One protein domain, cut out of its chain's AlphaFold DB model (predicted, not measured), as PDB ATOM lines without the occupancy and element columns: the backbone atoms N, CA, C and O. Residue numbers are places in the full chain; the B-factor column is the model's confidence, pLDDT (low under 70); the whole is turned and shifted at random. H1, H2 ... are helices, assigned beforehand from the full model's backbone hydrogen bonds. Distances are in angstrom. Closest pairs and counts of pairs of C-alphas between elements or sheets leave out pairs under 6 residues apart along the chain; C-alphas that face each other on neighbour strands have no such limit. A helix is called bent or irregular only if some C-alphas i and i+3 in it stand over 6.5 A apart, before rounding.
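Overview. This is residues 130 to 170 of the 252 residues of an uncharacterized protein of Portunus trituberculatus (UniProt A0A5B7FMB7). Two helices, H1 and then H2, make the arms of a wide, open V with a winding link at its corner, and the space between the arms is empty. The longer arm, H2, has a kink of 42 degrees near residue 159. The printed part has 41 residues with two named helices, no named strand, and the class all helix. It is extended and flat, with a radius of gyration of the C-alphas of 14.1 A and spans of 37 by 27 by 7 A.

Along the chain. H1, residues 130 to 143, begins at C-alpha 130 (145.056, -15.396, 231.921) and is 19.7 A long. H2, residues 151 to 170, is 29.1 A long and ends at C-alpha 170 (137.330, -48.934, 217.007).

Arrangement. H1 and H2 are apart, joined by a short link of 7 residues. H2 is irregular, but only just: C-alphas 156 and 159 are 6.6 A apart. In H1 every O i to N i+4 pair is within hydrogen-bond range; in H2, 12 of 16 are.

Size, cuts and confidence. The two C-alphas farthest apart, those of Glu 131 and Gly 170, are 38.6 A apart. The printed part has no cut. The mean pLDDT of the printed part is 81.8, and residue 160 is under 70.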
ATOM      1  N   GLY A 130     146.140 -14.416 231.873       79.12
ATOM      2  CA  GLY A 130     145.056 -15.396 231.921       79.12
ATOM      3  C   GLY A 130     143.750 -14.956 231.247       79.12
ATOM      4  O   GLY A 130     143.163 -15.744 230.516       79.12
ATOM      5  N   GLU A 131     143.296 -13.715 231.429       77.56
ATOM      6  CA  GLU A 131     142.102 -13.180 230.750       77.56
ATOM      7  C   GLU A 131     142.294 -13.076 229.235       77.56
ATOM      8  O   GLU A 131     141.383 -13.414 228.484       77.56
ATOM      9  N   TYR A 132     143.480 -12.665 228.775       77.56
ATOM     10  CA  TYR A 132     143.782 -12.622 227.343       77.56
ATOM     11  C   TYR A 132     143.837 -14.025 226.739       77.56
ATOM     12  O   TYR A 132     143.238 -14.276 225.697       77.56
ATOM     13  N   ALA A 133     144.517 -14.958 227.415       79.81
ATOM     14  CA  ALA A 133     144.563 -16.351 226.988       79.81
ATOM     15  C   ALA A 133     143.156 -16.964 226.936       79.81
ATOM     16  O   ALA A 133     142.812 -17.624 225.961       79.81
ATOM     17  N   LYS A 134     142.318 -16.683 227.940       84.12
ATOM     18  CA  LYS A 134     140.922 -17.119 227.961       84.12
ATOM     19  C   LYS A 134     140.120 -16.512 226.811       84.12
ATOM     20  O   LYS A 134     139.444 -17.250 226.109       84.12
ATOM     21  N   GLY A 135     140.264 -15.211 226.559       87.69
ATOM     22  CA  GLY A 135     139.627 -14.545 225.423       87.69
ATOM     23  C   GLY A 135     140.035 -15.155 224.081       87.69
ATOM     24  O   GLY A 135     139.179 -15.393 223.237       87.69
ATOM     25  N   LEU A 136     141.318 -15.485 223.902       83.50
ATOM     26  CA  LEU A 136     141.798 -16.174 222.702       83.50
ATOM     27  C   LEU A 136     141.213 -17.584 222.561       83.50
ATOM     28  O   LEU A 136     140.816 -17.959 221.461       83.50
ATOM     29  N   ILE A 137     141.142 -18.356 223.650       86.94
ATOM     30  CA  ILE A 137     140.545 -19.700 223.651       86.94
ATOM     31  C   ILE A 137     139.053 -19.623 223.322       86.94
ATOM     32  O   ILE A 137     138.574 -20.393 222.491       86.94
ATOM     33  N   ASP A 138     138.329 -18.684 223.929       88.38
ATOM     34  CA  ASP A 138     136.897 -18.495 223.707       88.38
ATOM     35  C   ASP A 138     136.622 -18.077 222.256       88.38
ATOM     36  O   ASP A 138     135.718 -18.615 221.613       88.38
ATOM     37  N   GLU A 139     137.421 -17.164 221.703       88.75
ATOM     38  CA  GLU A 139     137.244 -16.686 220.332       88.75
ATOM     39  C   GLU A 139     137.639 -17.742 219.296       88.75
ATOM     40  O   GLU A 139     136.905 -17.975 218.333       88.75
ATOM     41  N   TRP A 140     138.739 -18.460 219.532       89.75
ATOM     42  CA  TRP A 140     139.113 -19.611 218.717       89.75
ATOM     43  C   TRP A 140     138.052 -20.714 218.789       89.75
ATOM     44  O   TRP A 140     137.688 -21.276 217.757       89.75
ATOM     45  N   SER A 141     137.498 -20.989 219.974       89.44
ATOM     46  CA  SER A 141     136.423 -21.966 220.164       89.44
ATOM     47  C   SER A 141     135.178 -21.583 219.372       89.44
ATOM     48  O   SER A 141     134.620 -22.435 218.683       89.44
ATOM     49  N   LYS A 142     134.769 -20.306 219.404       88.12
ATOM     50  CA  LYS A 142     133.653 -19.796 218.591       88.12
ATOM     51  C   LYS A 142     133.914 -19.963 217.094       88.12
ATOM     52  O   LYS A 142     133.023 -20.416 216.388       88.12
ATOM     53  N   GLN A 143     135.117 -19.627 216.624       84.88
ATOM     54  CA  GLN A 143     135.491 -19.740 215.208       84.88
ATOM     55  C   GLN A 143     135.669 -21.187 214.737       84.88
ATOM     56  O   GLN A 143     135.491 -21.472 213.554       84.88
ATOM     57  N   SER A 144     136.003 -22.096 215.650       81.69
ATOM     58  CA  SER A 144     136.228 -23.514 215.357       81.69
ATOM     59  C   SER A 144     134.958 -24.359 215.446       81.69
ATOM     60  O   SER A 144     135.024 -25.580 215.288       81.69
ATOM     61  N   ARG A 145     133.793 -23.751 215.710       86.12
ATOM     62  CA  ARG A 145     132.521 -24.478 215.670       86.12
ATOM     63  C   ARG A 145     132.230 -24.923 214.242       86.12
ATOM     64  O   ARG A 145     132.537 -24.241 213.274       86.12
ATOM     65  N   VAL A 146     131.578 -26.071 214.096       80.25
ATOM     66  CA  VAL A 146     131.147 -26.538 212.768       80.25
ATOM     67  C   VAL A 146     130.178 -25.528 212.138       80.25
ATOM     68  O   VAL A 146     130.218 -25.308 210.935       80.25
ATOM     69  N   GLU A 147     129.389 -24.846 212.968       85.94
ATOM     70  CA  GLU A 147     128.422 -23.810 212.585       85.94
ATOM     71  C   GLU A 147     129.061 -22.566 211.944       85.94
ATOM     72  O   GLU A 147     128.406 -21.890 211.156       85.94
ATOM     73  N   SER A 148     130.328 -22.259 212.250       84.50
ATOM     74  CA  SER A 148     131.051 -21.131 211.648       84.50
ATOM     75  C   SER A 148     131.733 -21.485 210.323       84.50
ATOM     76  O   SER A 148     132.288 -20.601 209.669       84.50
ATOM     77  N   LEU A 149     131.690 -22.753 209.895       84.69
ATOM     78  CA  LEU A 149     132.187 -23.166 208.582       84.69
ATOM     79  C   LEU A 149     131.160 -22.850 207.481       84.69
ATOM     80  O   LEU A 149     129.961 -22.865 207.741       84.69
ATOM     81  N   PRO A 150     131.575 -22.626 206.225       89.75
ATOM     82  CA  PRO A 150     130.639 -22.490 205.108       89.75
ATOM     83  C   PRO A 150     129.736 -23.726 204.933       89.75
ATOM     84  O   PRO A 150     130.205 -24.857 205.074       89.75
ATOM     85  N   GLU A 151     128.471 -23.529 204.543       88.00
ATOM     86  CA  GLU A 151     127.444 -24.592 204.459       88.00
ATOM     87  C   GLU A 151     127.883 -25.827 203.653       88.00
ATOM     88  O   GLU A 151     127.627 -26.961 204.057       88.00
ATOM     89  N   HIS A 152     128.606 -25.636 202.546       89.19
ATOM     90  CA  HIS A 152     129.092 -26.747 201.720       89.19
ATOM     91  C   HIS A 152     130.109 -27.643 202.454       89.19
ATOM     92  O   HIS A 152     130.151 -28.852 202.223       89.19
ATOM     93  N   VAL A 153     130.903 -27.075 203.369       85.00
ATOM     94  CA  VAL A 153     131.842 -27.823 204.218       85.00
ATOM     95  C   VAL A 153     131.086 -28.545 205.330       85.00
ATOM     96  O   VAL A 153     131.378 -29.708 205.609       85.00
ATOM     97  N   GLN A 154     130.079 -27.896 205.925       85.62
ATOM     98  CA  GLN A 154     129.223 -28.519 206.940       85.62
ATOM     99  C   GLN A 154     128.500 -29.755 206.378       85.62
ATOM    100  O   GLN A 154     128.532 -30.830 206.981       85.62
ATOM    101  N   ALA A 155     127.919 -29.630 205.179       83.50
ATOM    102  CA  ALA A 155     127.225 -30.718 204.495       83.50
ATOM    103  C   ALA A 155     128.153 -31.902 204.171       83.50
ATOM    104  O   ALA A 155     127.747 -33.057 204.299       83.50
ATOM    105  N   ALA A 156     129.415 -31.637 203.812       82.06
ATOM    106  CA  ALA A 156     130.410 -32.679 203.555       82.06
ATOM    107  C   ALA A 156     130.895 -33.387 204.836       82.06
ATOM    108  O   ALA A 156     131.225 -34.577 204.796       82.06
ATOM    109  N   GLN A 157     130.925 -32.688 205.977       77.38
ATOM    110  CA  GLN A 157     131.351 -33.254 207.264       77.38
ATOM    111  C   GLN A 157     130.255 -34.068 207.964       77.38
ATOM    112  O   GLN A 157     130.572 -35.065 208.613       77.38
ATOM    113  N   SER A 158     128.978 -33.710 207.794       76.56
ATOM    114  CA  SER A 158     127.832 -34.413 208.397       76.56
ATOM    115  C   SER A 158     127.859 -35.951 208.219       76.56
ATOM    116  O   SER A 158     127.814 -36.666 209.226       76.56
ATOM    117  N   PRO A 159     128.058 -36.511 207.005       75.81
ATOM    118  CA  PRO A 159     128.150 -37.965 206.821       75.81
ATOM    119  C   PRO A 159     129.477 -38.574 207.315       75.81
ATOM    120  O   PRO A 159     129.566 -39.789 207.518       75.81
ATOM    121  N   GLN A 160     130.524 -37.765 207.515       69.38
ATOM    122  CA  GLN A 160     131.818 -38.229 208.025       69.38
ATOM    123  C   GLN A 160     131.852 -38.334 209.550       69.38
ATOM    124  O   GLN A 160     132.570 -39.194 210.062       69.38
ATOM    125  N   THR A 161     131.057 -37.542 210.275       72.75
ATOM    126  CA  THR A 161     131.000 -37.571 211.746       72.75
ATOM    127  C   THR A 161     130.650 -38.963 212.269       72.75
ATOM    128  O   THR A 161     131.367 -39.491 213.116       72.75
ATOM    129  N   GLY A 162     129.641 -39.625 211.689       74.69
ATOM    130  CA  GLY A 162     129.281 -40.998 212.066       74.69
ATOM    131  C   GLY A 162     130.411 -42.003 211.810       74.69
ATOM    132  O   GLY A 162     130.733 -42.823 212.666       74.69
ATOM    133  N   ARG A 163     131.100 -41.893 210.664       75.31
ATOM    134  CA  ARG A 163     132.243 -42.763 210.331       75.31
ATOM    135  C   ARG A 163     133.476 -42.489 211.195       75.31
ATOM    136  O   ARG A 163     134.266 -43.403 211.418       75.31
ATOM    137  N   ARG A 164     133.672 -41.246 211.647       74.69
ATOM    138  CA  ARG A 164     134.770 -40.854 212.539       74.69
ATOM    139  C   ARG A 164     134.530 -41.358 213.956       74.69
ATOM    140  O   ARG A 164     135.459 -41.897 214.539       74.69
ATOM    141  N   ILE A 165     133.302 -41.250 214.465       78.69
ATOM    142  CA  ILE A 165     132.920 -41.819 215.766       78.69
ATOM    143  C   ILE A 165     133.127 -43.334 215.751       78.69
ATOM    144  O   ILE A 165     133.794 -43.850 216.636       78.69
ATOM    145  N   LEU A 166     132.669 -44.034 214.708       78.56
ATOM    146  CA  LEU A 166     132.883 -45.482 214.589       78.56
ATOM    147  C   LEU A 166     134.371 -45.865 214.522       78.56
ATOM    148  O   LEU A 166     134.768 -46.847 215.139       78.56
ATOM    149  N   ARG A 167     135.210 -45.080 213.831       77.44
ATOM    150  CA  ARG A 167     136.669 -45.298 213.824       77.44
ATOM    151  C   ARG A 167     137.309 -45.042 215.185       77.44
ATOM    152  O   ARG A 167     138.132 -45.837 215.604       77.44
ATOM    153  N   LEU A 168     136.927 -43.966 215.872       75.56
ATOM    154  CA  LEU A 168     137.441 -43.657 217.208       75.56
ATOM    155  C   LEU A 168     137.008 -44.704 218.235       75.56
ATOM    156  O   LEU A 168     137.817 -45.101 219.060       75.56
ATOM    157  N   MET A 169     135.769 -45.194 218.161       77.06
ATOM    158  CA  MET A 169     135.321 -46.314 218.989       77.06
ATOM    159  C   MET A 169     136.096 -47.594 218.665       77.06
ATOM    160  O   MET A 169     136.425 -48.329 219.583       77.06
ATOM    161  N   GLY A 170     136.440 -47.836 217.396       77.12
ATOM    162  CA  GLY A 170     137.330 -48.934 217.007       77.12
ATOM    163  C   GLY A 170     138.717 -48.816 217.640       77.12
ATOM    164  O   GLY A 170     139.163 -49.756 218.280       77.12
TER     165      GLY A 170